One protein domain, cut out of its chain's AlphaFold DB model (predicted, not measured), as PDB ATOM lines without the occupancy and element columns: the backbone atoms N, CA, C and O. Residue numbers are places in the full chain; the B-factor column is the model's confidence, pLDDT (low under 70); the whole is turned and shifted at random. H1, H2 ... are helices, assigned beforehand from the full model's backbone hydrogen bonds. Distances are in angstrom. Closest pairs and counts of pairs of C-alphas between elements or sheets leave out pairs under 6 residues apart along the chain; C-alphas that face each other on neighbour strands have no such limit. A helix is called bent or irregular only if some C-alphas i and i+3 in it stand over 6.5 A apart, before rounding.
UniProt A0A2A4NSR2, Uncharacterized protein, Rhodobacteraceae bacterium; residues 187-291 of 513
ATOM      1  N   PRO A 187     158.802 161.820 170.258       77.81
ATOM      2  CA  PRO A 187     157.540 161.526 169.572       77.81
ATOM      3  C   PRO A 187     157.533 160.187 168.820       77.81
ATOM      4  O   PRO A 187     156.471 159.679 168.480       77.81
ATOM      5  N   LYS A 188     158.716 159.619 168.536       79.94
ATOM      6  CA  LYS A 188     158.873 158.319 167.874       79.94
ATOM      7  C   LYS A 188     158.543 157.143 168.793       79.94
ATOM      8  O   LYS A 188     158.152 156.099 168.284       79.94
ATOM      9  N   LEU A 189     158.735 157.294 170.106       81.38
ATOM     10  CA  LEU A 189     158.359 156.292 171.107       81.38
ATOM     11  C   LEU A 189     157.029 156.627 171.791       81.38
ATOM     12  O   LEU A 189     156.323 155.717 172.243       81.38
ATOM     13  N   GLN A 190     156.643 157.906 171.827       77.56
ATOM     14  CA  GLN A 190     155.322 158.306 172.304       77.56
ATOM     15  C   GLN A 190     154.217 157.708 171.419       77.56
ATOM     16  O   GLN A 190     154.259 157.775 170.195       77.56
ATOM     17  N   GLY A 191     153.228 157.073 172.051       77.25
ATOM     18  CA  GLY A 191     152.131 156.380 171.363       77.25
ATOM     19  C   GLY A 191     152.435 154.949 170.898       77.25
ATOM     20  O   GLY A 191     151.498 154.233 170.551       77.25
ATOM     21  N   LEU A 192     153.694 154.495 170.943       87.56
ATOM     22  CA  LEU A 192     154.014 153.083 170.734       87.56
ATOM     23  C   LEU A 192     153.585 152.245 171.940       87.56
ATOM     24  O   LEU A 192     153.774 152.660 173.088       87.56
ATOM     25  N   SER A 193     153.085 151.038 171.672       90.69
ATOM     26  CA  SER A 193     152.882 150.014 172.699       90.69
ATOM     27  C   SER A 193     154.227 149.562 173.282       90.69
ATOM     28  O   SER A 193     155.258 149.667 172.616       90.69
ATOM     29  N   ASN A 194     154.255 149.013 174.498       89.62
ATOM     30  CA  ASN A 194     155.510 148.551 175.106       89.62
ATOM     31  C   ASN A 194     156.228 147.508 174.238       89.62
ATOM     32  O   ASN A 194     157.445 147.565 174.091       89.62
ATOM     33  N   THR A 195     155.487 146.617 173.577       90.44
ATOM     34  CA  THR A 195     156.054 145.663 172.609       90.44
ATOM     35  C   THR A 195     156.769 146.354 171.443       90.44
ATOM     36  O   THR A 195     157.871 145.958 171.064       90.44
ATOM     37  N   GLN A 196     156.185 147.424 170.897       90.44
ATOM     38  CA  GLN A 196     156.795 148.229 169.838       90.44
ATOM     39  C   GLN A 196     157.990 149.038 170.360       90.44
ATOM     40  O   GLN A 196     158.998 149.155 169.662       90.44
ATOM     41  N   ARG A 197     157.907 149.557 171.593       89.00
ATOM     42  CA  ARG A 197     159.011 150.263 172.258       89.00
ATOM     43  C   ARG A 197     160.214 149.354 172.454       89.00
ATOM     44  O   ARG A 197     161.316 149.780 172.142       89.00
ATOM     45  N   ILE A 198     160.018 148.108 172.890       90.94
ATOM     46  CA  ILE A 198     161.111 147.135 173.052       90.94
ATOM     47  C   ILE A 198     161.855 146.940 171.730       90.94
ATOM     48  O   ILE A 198     163.073 147.106 171.678       90.94
ATOM     49  N   ALA A 199     161.124 146.665 170.648       90.38
ATOM     50  CA  ALA A 199     161.725 146.488 169.331       90.38
ATOM     51  C   ALA A 199     162.443 147.757 168.841       90.38
ATOM     52  O   ALA A 199     163.509 147.663 168.241       90.38
ATOM     53  N   ALA A 200     161.879 148.943 169.096       88.94
ATOM     54  CA  ALA A 200     162.479 150.216 168.710       88.94
ATOM     55  C   ALA A 200     163.752 150.542 169.512       88.94
ATOM     56  O   ALA A 200     164.735 150.996 168.930       88.94
ATOM     57  N   LEU A 201     163.750 150.291 170.821       88.69
ATOM     58  CA  LEU A 201     164.875 150.564 171.719       88.69
ATOM     59  C   LEU A 201     166.054 149.606 171.503       88.69
ATOM     60  O   LEU A 201     167.194 149.989 171.734       88.69
ATOM     61  N   LEU A 202     165.805 148.388 171.017       90.38
ATOM     62  CA  LEU A 202     166.853 147.410 170.700       90.38
ATOM     63  C   LEU A 202     167.480 147.582 169.308       90.38
ATOM     64  O   LEU A 202     168.359 146.801 168.937       90.38
ATOM     65  N   LYS A 203     167.044 148.569 168.517       89.31
ATOM     66  CA  LYS A 203     167.622 148.797 167.189       89.31
ATOM     67  C   LYS A 203     169.075 149.286 167.271       89.31
ATOM     68  O   LYS A 203     169.392 150.033 168.198       89.31
ATOM     69  N   PRO A 204     169.933 148.950 166.285       85.25
ATOM     70  CA  PRO A 204     171.343 149.347 166.268       85.25
ATOM     71  C   PRO A 204     171.570 150.845 166.491       85.25
ATOM     72  O   PRO A 204     172.466 151.219 167.236       85.25
ATOM     73  N   GLU A 205     170.722 151.704 165.915       84.75
ATOM     74  CA  GLU A 205     170.827 153.163 166.049       84.75
ATOM     75  C   GLU A 205     170.578 153.707 167.468       84.75
ATOM     76  O   GLU A 205     170.896 154.864 167.741       84.75
ATOM     77  N   ASN A 206     170.002 152.894 168.358       83.31
ATOM     78  CA  ASN A 206     169.683 153.264 169.736       83.31
ATOM     79  C   ASN A 206     170.564 152.540 170.760       83.31
ATOM     80  O   ASN A 206     170.445 152.825 171.947       83.31
ATOM     81  N   VAL A 207     171.451 151.630 170.332       76.62
ATOM     82  CA  VAL A 207     172.280 150.823 171.243       76.62
ATOM     83  C   VAL A 207     173.063 151.719 172.197       76.62
ATOM     84  O   VAL A 207     172.967 151.526 173.402       76.62
ATOM     85  N   ASP A 208     173.732 152.751 171.693       78.38
ATOM     86  CA  ASP A 208     174.551 153.652 172.518       78.38
ATOM     87  C   ASP A 208     173.727 154.619 173.386       78.38
ATOM     88  O   ASP A 208     174.269 155.256 174.284       78.38
ATOM     89  N   LYS A 209     172.413 154.697 173.145       79.88
ATOM     90  CA  LYS A 209     171.464 155.572 173.852       79.88
ATOM     91  C   LYS A 209     170.664 154.862 174.933       79.88
ATOM     92  O   LYS A 209     169.892 155.499 175.629       79.88
ATOM     93  N   VAL A 210     170.749 153.535 175.023       81.06
ATOM     94  CA  VAL A 210     170.038 152.760 176.047       81.06
ATOM     95  C   VAL A 210     171.058 152.219 177.044       81.06
ATOM     96  O   VAL A 210     171.947 151.469 176.619       81.06
ATOM     97  N   PRO A 211     170.916 152.510 178.350       75.44
ATOM     98  CA  PRO A 211     171.784 151.965 179.385       75.44
ATOM     99  C   PRO A 211     171.860 150.437 179.312       75.44
ATOM    100  O   PRO A 211     170.860 149.758 179.067       75.44
ATOM    101  N   THR A 212     173.049 149.873 179.537       70.69
ATOM    102  CA  THR A 212     173.308 148.428 179.395       70.69
ATOM    103  C   THR A 212     172.342 147.565 180.214       70.69
ATOM    104  O   THR A 212     171.848 146.551 179.734       70.69
ATOM    105  N   SER A 213     172.024 147.986 181.432       64.69
ATOM    106  CA  SER A 213     171.049 147.357 182.331       64.69
ATOM    107  C   SER A 213     169.632 147.270 181.753       64.69
ATOM    108  O   SER A 213     169.013 146.206 181.785       64.69
ATOM    109  N   GLU A 214     169.121 148.373 181.209       76.12
ATOM    110  CA  GLU A 214     167.810 148.451 180.570       76.12
ATOM    111  C   GLU A 214     167.818 147.631 179.282       76.12
ATOM    112  O   GLU A 214     166.887 146.873 179.017       76.12
ATOM    113  N   ARG A 215     168.925 147.668 178.534       83.38
ATOM    114  CA  ARG A 215     169.128 146.844 177.341       83.38
ATOM    115  C   ARG A 215     169.029 145.350 177.648       83.38
ATOM    116  O   ARG A 215     168.333 144.644 176.924       83.38
ATOM    117  N   THR A 216     169.643 144.870 178.729       77.94
ATOM    118  CA  THR A 216     169.543 143.460 179.151       77.94
ATOM    119  C   THR A 216     168.098 143.065 179.459       77.94
ATOM    120  O   THR A 216     167.633 142.010 179.017       77.94
ATOM    121  N   LYS A 217     167.337 143.925 180.151       81.12
ATOM    122  CA  LYS A 217     165.909 143.679 180.416       81.12
ATOM    123  C   LYS A 217     165.089 143.653 179.126       81.12
ATOM    124  O   LYS A 217     164.279 142.750 178.933       81.12
ATOM    125  N   LEU A 218     165.320 144.608 178.223       89.88
ATOM    126  CA  LEU A 218     164.667 144.664 176.914       89.88
ATOM    127  C   LEU A 218     164.966 143.407 176.088       89.88
ATOM    128  O   LEU A 218     164.055 142.840 175.490       89.88
ATOM    129  N   GLN A 219     166.214 142.931 176.090       90.19
ATOM    130  CA  GLN A 219     166.611 141.684 175.429       90.19
ATOM    131  C   GLN A 219     165.908 140.465 176.038       90.19
ATOM    132  O   GLN A 219     165.473 139.582 175.303       90.19
ATOM    133  N   ALA A 220     165.757 140.404 177.363       88.69
ATOM    134  CA  ALA A 220     164.986 139.348 178.014       88.69
ATOM    135  C   ALA A 220     163.506 139.378 177.590       88.69
ATOM    136  O   ALA A 220     162.976 138.350 177.175       88.69
ATOM    137  N   PHE A 221     162.857 140.549 177.583       93.75
ATOM    138  CA  PHE A 221     161.488 140.678 177.066       93.75
ATOM    139  C   PHE A 221     161.372 140.328 175.580       93.75
ATOM    140  O   PHE A 221     160.398 139.697 175.177       93.75
ATOM    141  N   SER A 222     162.370 140.677 174.765       93.75
ATOM    142  CA  SER A 222     162.412 140.283 173.355       93.75
ATOM    143  C   SER A 222     162.461 138.765 173.184       93.75
ATOM    144  O   SER A 222     161.827 138.244 172.271       93.75
ATOM    145  N   ARG A 223     163.186 138.046 174.052       95.19
ATOM    146  CA  ARG A 223     163.238 136.576 174.038       95.19
ATOM    147  C   ARG A 223     161.921 135.949 174.488       95.19
ATOM    148  O   ARG A 223     161.445 135.032 173.831       95.19
ATOM    149  N   ILE A 224     161.284 136.504 175.523       95.38
ATOM    150  CA  ILE A 224     159.931 136.103 175.949       95.38
ATOM    151  C   ILE A 224     158.938 136.237 174.785       95.38
ATOM    152  O   ILE A 224     158.186 135.306 174.509       95.38
ATOM    153  N   LEU A 225     158.953 137.373 174.078       95.06
ATOM    154  CA  LEU A 225     158.082 137.598 172.921       95.06
ATOM    155  C   LEU A 225     158.384 136.627 171.775       95.06
ATOM    156  O   LEU A 225     157.451 136.105 171.180       95.06
ATOM    157  N   ALA A 226     159.658 136.344 171.495       94.88
ATOM    158  CA  ALA A 226     160.040 135.392 170.454       94.88
ATOM    159  C   ALA A 226     159.547 133.964 170.748       94.88
ATOM    160  O   ALA A 226     159.103 133.274 169.834       94.88
ATOM    161  N   ILE A 227     159.588 133.538 172.015       95.38
ATOM    162  CA  ILE A 227     159.028 132.250 172.448       95.38
ATOM    163  C   ILE A 227     157.506 132.257 172.288       95.38
ATOM    164  O   ILE A 227     156.947 131.340 171.693       95.38
ATOM    165  N   ALA A 228     156.843 133.309 172.772       93.56
ATOM    166  CA  ALA A 228     155.394 133.440 172.686       93.56
ATOM    167  C   ALA A 228     154.896 133.445 171.233       93.56
ATOM    168  O   ALA A 228     153.870 132.851 170.932       93.56
ATOM    169  N   ASP A 229     155.641 134.062 170.313       93.94
ATOM    170  CA  ASP A 229     155.292 134.149 168.893       93.94
ATOM    171  C   ASP A 229     155.246 132.782 168.182       93.94
ATOM    172  O   ASP A 229     154.638 132.674 167.115       93.94
ATOM    173  N   ALA A 230     155.815 131.727 168.778       93.25
ATOM    174  CA  ALA A 230     155.650 130.354 168.300       93.25
ATOM    175  C   ALA A 230     154.217 129.815 168.503       93.25
ATOM    176  O   ALA A 230     153.816 128.877 167.812       93.25
ATOM    177  N   VAL A 231     153.436 130.421 169.408       93.81
ATOM    178  CA  VAL A 231     152.040 130.073 169.704       93.81
ATOM    179  C   VAL A 231     151.177 131.348 169.629       93.81
ATOM    180  O   VAL A 231     151.120 132.118 170.586       93.81
ATOM    181  N   PRO A 232     150.472 131.605 168.508       90.12
ATOM    182  CA  PRO A 232     149.799 132.889 168.271       90.12
ATOM    183  C   PRO A 232     148.807 133.336 169.356       90.12
ATOM    184  O   PRO A 232     148.663 134.536 169.596       90.12
ATOM    185  N   GLU A 233     148.128 132.390 170.008       91.31
ATOM    186  CA  GLU A 233     147.181 132.665 171.097       91.31
ATOM    187  C   GLU A 233     147.904 133.183 172.352       91.31
ATOM    188  O   GLU A 233     147.533 134.228 172.895       91.31
ATOM    189  N   ASP A 234     149.010 132.544 172.736       94.12
ATOM    190  CA  ASP A 234     149.840 132.970 173.867       94.12
ATOM    191  C   ASP A 234     150.522 134.312 173.594       94.12
ATOM    192  O   ASP A 234     150.591 135.174 174.476       94.12
ATOM    193  N   ALA A 235     150.977 134.533 172.355       93.56
ATOM    194  CA  ALA A 235     151.544 135.808 171.928       93.56
ATOM    195  C   ALA A 235     150.575 136.970 172.171       93.56
ATOM    196  O   ALA A 235     150.994 138.031 172.641       93.56
ATOM    197  N   ALA A 236     149.282 136.793 171.887       93.88
ATOM    198  CA  ALA A 236     148.280 137.829 172.125       93.88
ATOM    199  C   ALA A 236     148.147 138.159 173.620       93.88
ATOM    200  O   ALA A 236     148.182 139.337 173.990       93.88
ATOM    201  N   ILE A 237     148.077 137.133 174.474       94.06
ATOM    202  CA  ILE A 237     147.960 137.276 175.933       94.06
ATOM    203  C   ILE A 237     149.195 137.980 176.506       94.06
ATOM    204  O   ILE A 237     149.080 138.987 177.210       94.06
ATOM    205  N   ILE A 238     150.390 137.493 176.167       94.81
ATOM    206  CA  ILE A 238     151.657 138.024 176.680       94.81
ATOM    207  C   ILE A 238     151.869 139.467 176.212       94.81
ATOM    208  O   ILE A 238     152.219 140.330 177.019       94.81
ATOM    209  N   ARG A 239     151.598 139.775 174.936       94.94
ATOM    210  CA  ARG A 239     151.697 141.146 174.408       94.94
ATOM    211  C   ARG A 239     150.702 142.086 175.081       94.94
ATOM    212  O   ARG A 239     151.073 143.213 175.401       94.94
ATOM    213  N   GLN A 240     149.464 141.645 175.316       93.81
ATOM    214  CA  GLN A 240     148.467 142.444 176.032       93.81
ATOM    215  C   GLN A 240     148.956 142.799 177.439       93.81
ATOM    216  O   GLN A 240     148.956 143.975 177.796       93.81
ATOM    217  N   ARG A 241     149.422 141.809 178.210       93.19
ATOM    218  CA  ARG A 241     149.935 142.018 179.576       93.19
ATOM    219  C   ARG A 241     151.165 142.917 179.591       93.19
ATOM    220  O   ARG A 241     151.250 143.841 180.392       93.19
ATOM    221  N   LEU A 242     152.093 142.709 178.661       92.94
ATOM    222  CA  LEU A 242     153.295 143.533 178.554       92.94
ATOM    223  C   LEU A 242     152.969 144.995 178.222       92.94
ATOM    224  O   LEU A 242     153.614 145.904 178.736       92.94
ATOM    225  N   ASN A 243     151.943 145.239 177.407       91.19
ATOM    226  CA  ASN A 243     151.473 146.587 177.084       91.19
ATOM    227  C   ASN A 243     150.729 147.278 178.238       91.19
ATOM    228  O   ASN A 243     150.565 148.493 178.192       91.19
ATOM    229  N   GLN A 244     150.293 146.531 179.256       88.25
ATOM    230  CA  GLN A 244     149.699 147.073 180.482       88.25
ATOM    231  C   GLN A 244     150.744 147.380 181.563       88.25
ATOM    232  O   GLN A 244     150.430 148.069 182.531       88.25
ATOM    233  N   ALA A 245     151.973 146.881 181.416       83.56
ATOM    234  CA  ALA A 245     153.046 147.161 182.356       83.56
ATOM    235  C   ALA A 245     153.464 148.642 182.307       83.56
ATOM    236  O   ALA A 245     153.557 149.247 181.236       83.56
ATOM    237  N   ASP A 246     153.754 149.217 183.472       78.00
ATOM    238  CA  ASP A 246     154.210 150.599 183.576       78.00
ATOM    239  C   ASP A 246     155.712 150.701 183.265       78.00
ATOM    240  O   ASP A 246     156.545 150.143 183.976       78.00
ATOM    241  N   PHE A 247     156.044 151.402 182.178       76.69
ATOM    242  CA  PHE A 247     157.419 151.673 181.734       76.69
ATOM    243  C   PHE A 247     157.861 153.108 182.083       76.69
ATOM    244  O   PHE A 247     158.948 153.529 181.694       76.69
ATOM    245  N   SER A 248     157.024 153.888 182.782       68.62
ATOM    246  CA  SER A 248     157.285 155.306 183.072       68.62
ATOM    247  C   SER A 248     158.520 155.536 183.945       68.62
ATOM    248  O   SER A 248     159.096 156.618 183.903       68.62
ATOM    249  N   LYS A 249     158.942 154.518 184.703       60.97
ATOM    250  CA  LYS A 249     160.117 154.543 185.588       60.97
ATOM    251  C   LYS A 249     161.221 153.574 185.140       60.97
ATOM    252  O   LYS A 249     162.005 153.116 185.965       60.97
ATOM    253  N   GLY A 250     161.245 153.220 183.853       69.88
ATOM    254  CA  GLY A 250     162.174 152.244 183.278       69.88
ATOM    255  C   GLY A 250     161.536 150.881 183.006       69.88
ATOM    256  O   GLY A 250     160.345 150.664 183.237       69.88
ATOM    257  N   VAL A 251     162.327 149.950 182.471       77.50
ATOM    258  CA  VAL A 251     161.841 148.630 182.064       77.50
ATOM    259  C   VAL A 251     161.652 147.753 183.314       77.50
ATOM    260  O   VAL A 251     162.578 147.636 184.135       77.50
ATOM    261  N   PRO A 252     160.474 147.118 183.487       73.62
ATOM    262  CA  PRO A 252     160.183 146.277 184.647       73.62
ATOM    263  C   PRO A 252     161.063 145.019 184.686       73.62
ATOM    264  O   PRO A 252     161.758 144.683 183.730       73.62
ATOM    265  N   SER A 253     161.039 144.296 185.809       76.31
ATOM    266  CA  SER A 253     161.780 143.035 185.944       76.31
ATOM    267  C   SER A 253     161.170 141.939 185.054       76.31
ATOM    268  O   SER A 253     160.006 141.580 185.266       76.31
ATOM    269  N   PRO A 254     161.935 141.337 184.118       83.19
ATOM    270  CA  PRO A 254     161.451 140.217 183.311       83.19
ATOM    271  C   PRO A 254     161.053 139.011 184.168       83.19
ATOM    272  O   PRO A 254     160.062 138.353 183.880       83.19
ATOM    273  N   MET A 255     161.779 138.750 185.261       81.38
ATOM    274  CA  MET A 255     161.481 137.628 186.158       81.38
ATOM    275  C   MET A 255     160.154 137.815 186.894       81.38
ATOM    276  O   MET A 255     159.369 136.876 186.994       81.38
ATOM    277  N   ALA A 256     159.881 139.031 187.376       74.38
ATOM    278  CA  ALA A 256     158.601 139.338 188.012       74.38
ATOM    279  C   ALA A 256     157.447 139.220 187.006       74.38
ATOM    280  O   ALA A 256     156.388 138.692 187.339       74.38
ATOM    281  N   PHE A 257     157.671 139.644 185.758       84.75
ATOM    282  CA  PHE A 257     156.692 139.482 184.687       84.75
ATOM    283  C   PHE A 257     156.418 138.006 184.371       84.75
ATOM    284  O   PHE A 257     155.261 137.616 184.338       84.75
ATOM    285  N   ILE A 258     157.439 137.157 184.202       88.31
ATOM    286  CA  ILE A 258     157.239 135.716 183.945       88.31
ATOM    287  C   ILE A 258     156.348 135.087 185.027       88.31
ATOM    288  O   ILE A 258     155.403 134.365 184.729       88.31
ATOM    289  N   GLN A 259     156.609 135.406 186.288       83.75
ATOM    290  CA  GLN A 259     155.922 134.786 187.418       83.75
ATOM    291  C   GLN A 259     154.490 135.275 187.593       83.75
ATOM    292  O   GLN A 259     153.609 134.478 187.880       83.75
ATOM    293  N   SER A 260     154.253 136.570 187.401       78.69
ATOM    294  CA  SER A 260     152.922 137.165 187.577       78.69
ATOM    295  C   SER A 260     152.041 137.077 186.330       78.69
ATOM    296  O   SER A 260     150.818 137.108 186.438       78.69
ATOM    297  N   ALA A 261     152.642 137.006 185.141       85.69
ATOM    298  CA  ALA A 261     151.948 137.187 183.870       85.69
ATOM    299  C   ALA A 261     152.089 136.008 182.898       85.69
ATOM    300  O   ALA A 261     151.425 136.039 181.862       85.69
ATOM    301  N   ILE A 262     152.925 135.002 183.170       91.19
ATOM    302  CA  ILE A 262     153.115 133.849 182.268       91.19
ATOM    303  C   ILE A 262     152.838 132.533 182.985       91.19
ATOM    304  O   ILE A 262     152.082 131.720 182.462       91.19
ATOM    305  N   PHE A 263     153.421 132.309 184.160       91.62
ATOM    306  CA  PHE A 263     153.223 131.054 184.874       91.62
ATOM    307  C   PHE A 263     151.866 130.996 185.567       91.62
ATOM    308  O   PHE A 263     151.441 131.966 186.192       91.62
ATOM    309  N   SER A 264     151.194 129.851 185.451       84.44
ATOM    310  CA  SER A 264     149.979 129.565 186.213       84.44
ATOM    311  C   SER A 264     150.330 129.187 187.659       84.44
ATOM    312  O   SER A 264     151.439 128.724 187.962       84.44
ATOM    313  N   SER A 265     149.372 129.383 188.558       74.62
ATOM    314  CA  SER A 265     149.367 128.848 189.922       74.62
ATOM    315  C   SER A 265     148.125 127.965 190.127       74.62
ATOM    316  O   SER A 265     147.194 128.031 189.319       74.62
ATOM    317  N   PRO A 266     148.066 127.147 191.197       66.25
ATOM    318  CA  PRO A 266     146.867 126.368 191.526       66.25
ATOM    319  C   PRO A 266     145.602 127.224 191.690       66.25
ATOM    320  O   PRO A 266     144.497 126.768 191.407       66.25
ATOM    321  N   GLU A 267     145.768 128.469 192.133       66.25
ATOM    322  CA  GLU A 267     144.674 129.400 192.415       66.25
ATOM    323  C   GLU A 267     144.337 130.307 191.224       66.25
ATOM    324  O   GLU A 267     143.237 130.862 191.153       66.25
ATOM    325  N   GLN A 268     145.267 130.463 190.278       70.19
ATOM    326  CA  GLN A 268     145.131 131.386 189.160       70.19
ATOM    327  C   GLN A 268     145.746 130.817 187.879       70.19
ATOM    328  O   GLN A 268     146.964 130.741 187.713       70.19
ATOM    329  N   ASP A 269     144.882 130.504 186.915       84.44
ATOM    330  CA  ASP A 269     145.329 130.174 185.570       84.44
ATOM    331  C   ASP A 269     145.807 131.437 184.837       84.44
ATOM    332  O   ASP A 269     145.088 132.436 184.723       84.44
ATOM    333  N   SER A 270     147.036 131.394 184.323       88.00
ATOM    334  CA  SER A 270     147.574 132.457 183.488       88.00
ATOM    335  C   SER A 270     146.916 132.473 182.106       88.00
ATOM    336  O   SER A 270     147.021 133.485 181.412       88.00
ATOM    337  N   GLY A 271     146.260 131.392 181.676       89.75
ATOM    338  CA  GLY A 271     145.704 131.249 180.331       89.75
ATOM    339  C   GLY A 271     146.763 131.157 179.225       89.75
ATOM    340  O   GLY A 271     146.400 131.112 178.055       89.75
ATOM    341  N   VAL A 272     148.054 131.146 179.575       94.38
ATOM    342  CA  VAL A 272     149.159 130.856 178.653       94.38
ATOM    343  C   VAL A 272     149.338 129.345 178.595       94.38
ATOM    344  O   VAL A 272     149.363 128.689 179.637       94.38
ATOM    345  N   SER A 273     149.496 128.779 177.401       94.00
ATOM    346  CA  SER A 273     149.633 127.333 177.242       94.00
ATOM    347  C   SER A 273     150.840 126.762 177.995       94.00
ATOM    348  O   SER A 273     151.892 127.397 178.118       94.00
ATOM    349  N   GLU A 274     150.716 125.512 178.446       91.12
ATOM    350  CA  GLU A 274     151.793 124.781 179.126       91.12
ATOM    351  C   GLU A 274     153.073 124.720 178.273       91.12
ATOM    352  O   GLU A 274     154.178 124.865 178.790       91.12
ATOM    353  N   ALA A 275     152.939 124.587 176.948       92.38
ATOM    354  CA  ALA A 275     154.074 124.568 176.028       92.38
ATOM    355  C   ALA A 275     154.886 125.874 176.086       92.38
ATOM    356  O   ALA A 275     156.115 125.833 176.169       92.38
ATOM    357  N   THR A 276     154.210 127.026 176.100       94.88
ATOM    358  CA  THR A 276     154.869 128.333 176.216       94.88
ATOM    359  C   THR A 276     155.431 128.552 177.616       94.88
ATOM    360  O   THR A 276     156.559 129.034 177.740       94.88
ATOM    361  N   GLN A 277     154.712 128.151 178.671       94.19
ATOM    362  CA  GLN A 277     155.232 128.207 180.042       94.19
ATOM    363  C   GLN A 277     156.525 127.387 180.175       94.19
ATOM    364  O   GLN A 277     157.525 127.903 180.670       94.19
ATOM    365  N   ASN A 278     156.555 126.162 179.648       91.75
ATOM    366  CA  ASN A 278     157.729 125.289 179.663       91.75
ATOM    367  C   ASN A 278     158.896 125.855 178.842       91.75
ATOM    368  O   ASN A 278     160.042 125.797 179.282       91.75
ATOM    369  N   ALA A 279     158.624 126.433 177.669       92.94
ATOM    370  CA  ALA A 279     159.659 127.038 176.831       92.94
ATOM    371  C   ALA A 279     160.292 128.273 177.493       92.94
ATOM    372  O   ALA A 279     161.514 128.417 177.493       92.94
ATOM    373  N   VAL A 280     159.478 129.133 178.116       92.44
ATOM    374  CA  VAL A 280     159.972 130.267 178.913       92.44
ATOM    375  C   VAL A 280     160.749 129.764 180.130       92.44
ATOM    376  O   VAL A 280     161.838 130.258 180.411       92.44
ATOM    377  N   ALA A 281     160.236 128.758 180.837       88.75
ATOM    378  CA  ALA A 281     160.918 128.167 181.980       88.75
ATOM    379  C   ALA A 281     162.303 127.619 181.597       88.75
ATOM    380  O   ALA A 281     163.279 127.897 182.289       88.75
ATOM    381  N   ALA A 282     162.423 126.943 180.454       88.44
ATOM    382  CA  ALA A 282     163.698 126.448 179.944       88.44
ATOM    383  C   ALA A 282     164.684 127.579 179.594       88.44
ATOM    384  O   ALA A 282     165.841 127.516 180.006       88.44
ATOM    385  N   GLU A 283     164.234 128.629 178.892       90.94
ATOM    386  CA  GLU A 283     165.078 129.779 178.511       90.94
ATOM    387  C   GLU A 283     165.690 130.484 179.731       90.94
ATOM    388  O   GLU A 283     166.826 130.953 179.680       90.94
ATOM    389  N   PHE A 284     164.949 130.547 180.840       85.44
ATOM    390  CA  PHE A 284     165.364 131.252 182.054       85.44
ATOM    391  C   PHE A 284     165.769 130.320 183.211       85.44
ATOM    392  O   PHE A 284     165.997 130.803 184.319       85.44
ATOM    393  N   ASN A 285     165.894 129.008 182.964       85.00
ATOM    394  CA  ASN A 285     166.239 127.976 183.955       85.00
ATOM    395  C   ASN A 285     165.345 128.011 185.215       85.00
ATOM    396  O   ASN A 285     165.823 128.001 186.351       85.00
ATOM    397  N   LEU A 286     164.033 128.061 184.999       85.19
ATOM    398  CA  LEU A 286     162.994 128.056 186.026       85.19
ATOM    399  C   LEU A 286     162.168 126.764 185.959       85.19
ATOM    400  O   LEU A 286     162.176 126.050 184.958       85.19
ATOM    401  N   THR A 287     161.403 126.496 187.013       86.88
ATOM    402  CA  THR A 287     160.260 125.579 186.979       86.88
ATOM    403  C   THR A 287     159.022 126.379 186.532       86.88
ATOM    404  O   THR A 287     158.854 127.508 187.002       86.88
ATOM    405  N   PRO A 288     158.162 125.852 185.636       85.88
ATOM    406  CA  PRO A 288     156.976 126.535 185.094       85.88
ATOM    407  C   PRO A 288     155.867 126.679 186.153       85.88
ATOM    408  O   PRO A 288     154.832 126.024 186.099       85.88
ATOM    409  N   ARG A 289     156.119 127.505 187.171       83.69
ATOM    410  CA  ARG A 289     155.234 127.705 188.316       83.69
ATOM    411  C   ARG A 289     155.352 129.115 188.867       83.69
ATOM    412  O   ARG A 289     156.461 129.610 189.084       83.69
ATOM    413  N   SER A 290     154.206 129.743 189.115       82.44
ATOM    414  CA  SER A 290     154.149 131.042 189.779       82.44
ATOM    415  C   SER A 290     154.414 130.880 191.279       82.44
ATOM    416  O   SER A 290     153.689 130.162 191.963       82.44
ATOM    417  N   ILE A 291     155.486 131.505 191.764       81.00
ATOM    418  CA  ILE A 291     155.901 131.565 193.172       81.00
ATOM    419  C   ILE A 291     156.134 133.033 193.518       81.00
ATOM    420  O   ILE A 291     157.260 133.508 193.667       81.00
TER     421      ILE A 291
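Overview. This is residues 187 to 291 of the 513 residues of an uncharacterized protein of Rhodobacteraceae bacterium (UniProt A0A2A4NSR2). A long helix, H3, runs through an irregular cluster of shorter helices: H1 packs steeply tilted on its residues 215 to 222, while H4 folds back from its last turns and H6 packs near the same end. H5 sits beside residues 217 to 221 of H3 and only just touches them, H2 lies out at one end of the longest axis, and the loop around residues 266 and 267 lies at the other. The printed part has 105 residues with six named helices, H1 to H6 in order, and no named strand; the class is all helix. It is compact, with a radius of gyration of the C-alphas of 13.8 A, yet elongated, spanning 42 by 26 by 25 A.

Along the chain. H1 is residues 194 to 201, 10.2 A long, beginning at C-alpha 194 (155.510, 148.551, 175.106). H2, residues 204 to 209, 9.8 A, is irregular: C-alphas 205 and 208 are 7.5 A apart. H3 is residues 212 to 228, 24.3 A; H4, 232 to 244, 18.7 A; H5, 254 to 261, 10.0 A. H6, residues 274 to 283, 14.2 A, ends at C-alpha 283 (165.078, 129.779, 178.511).

Arrangement. H3 is the hub. H1 touches it at a steep tilt of 53 degrees, opposite ways, closest at C-alphas 198 and 218, 5.8 A. H3 and H4 form a helical hairpin, closest at C-alphas 228 and 235, 4.6 A. H6 touches H3 at C-alphas 276 and 228, 6.2 A. H5 only just touches H3, with 3 pairs of C-alphas within 8 A, the closest being 254 and 221, 6.3 A. H2 and H4 are apart. Every O i to N i+4 pair is within hydrogen-bond range in H1, H3, H4, H5 and H6; H2 has 0 of 2, but 2 of 3 O i to N i+3 pairs.

Size, cuts and confidence. The C-alphas of Glu 205 and Glu 267, the two farthest apart, are 44.1 A apart. The printed part has no cut; the H5 to H6 link is long, 12 residues. pLDDT is under 70 at residues 213, 248 to 250 and 266 to 267.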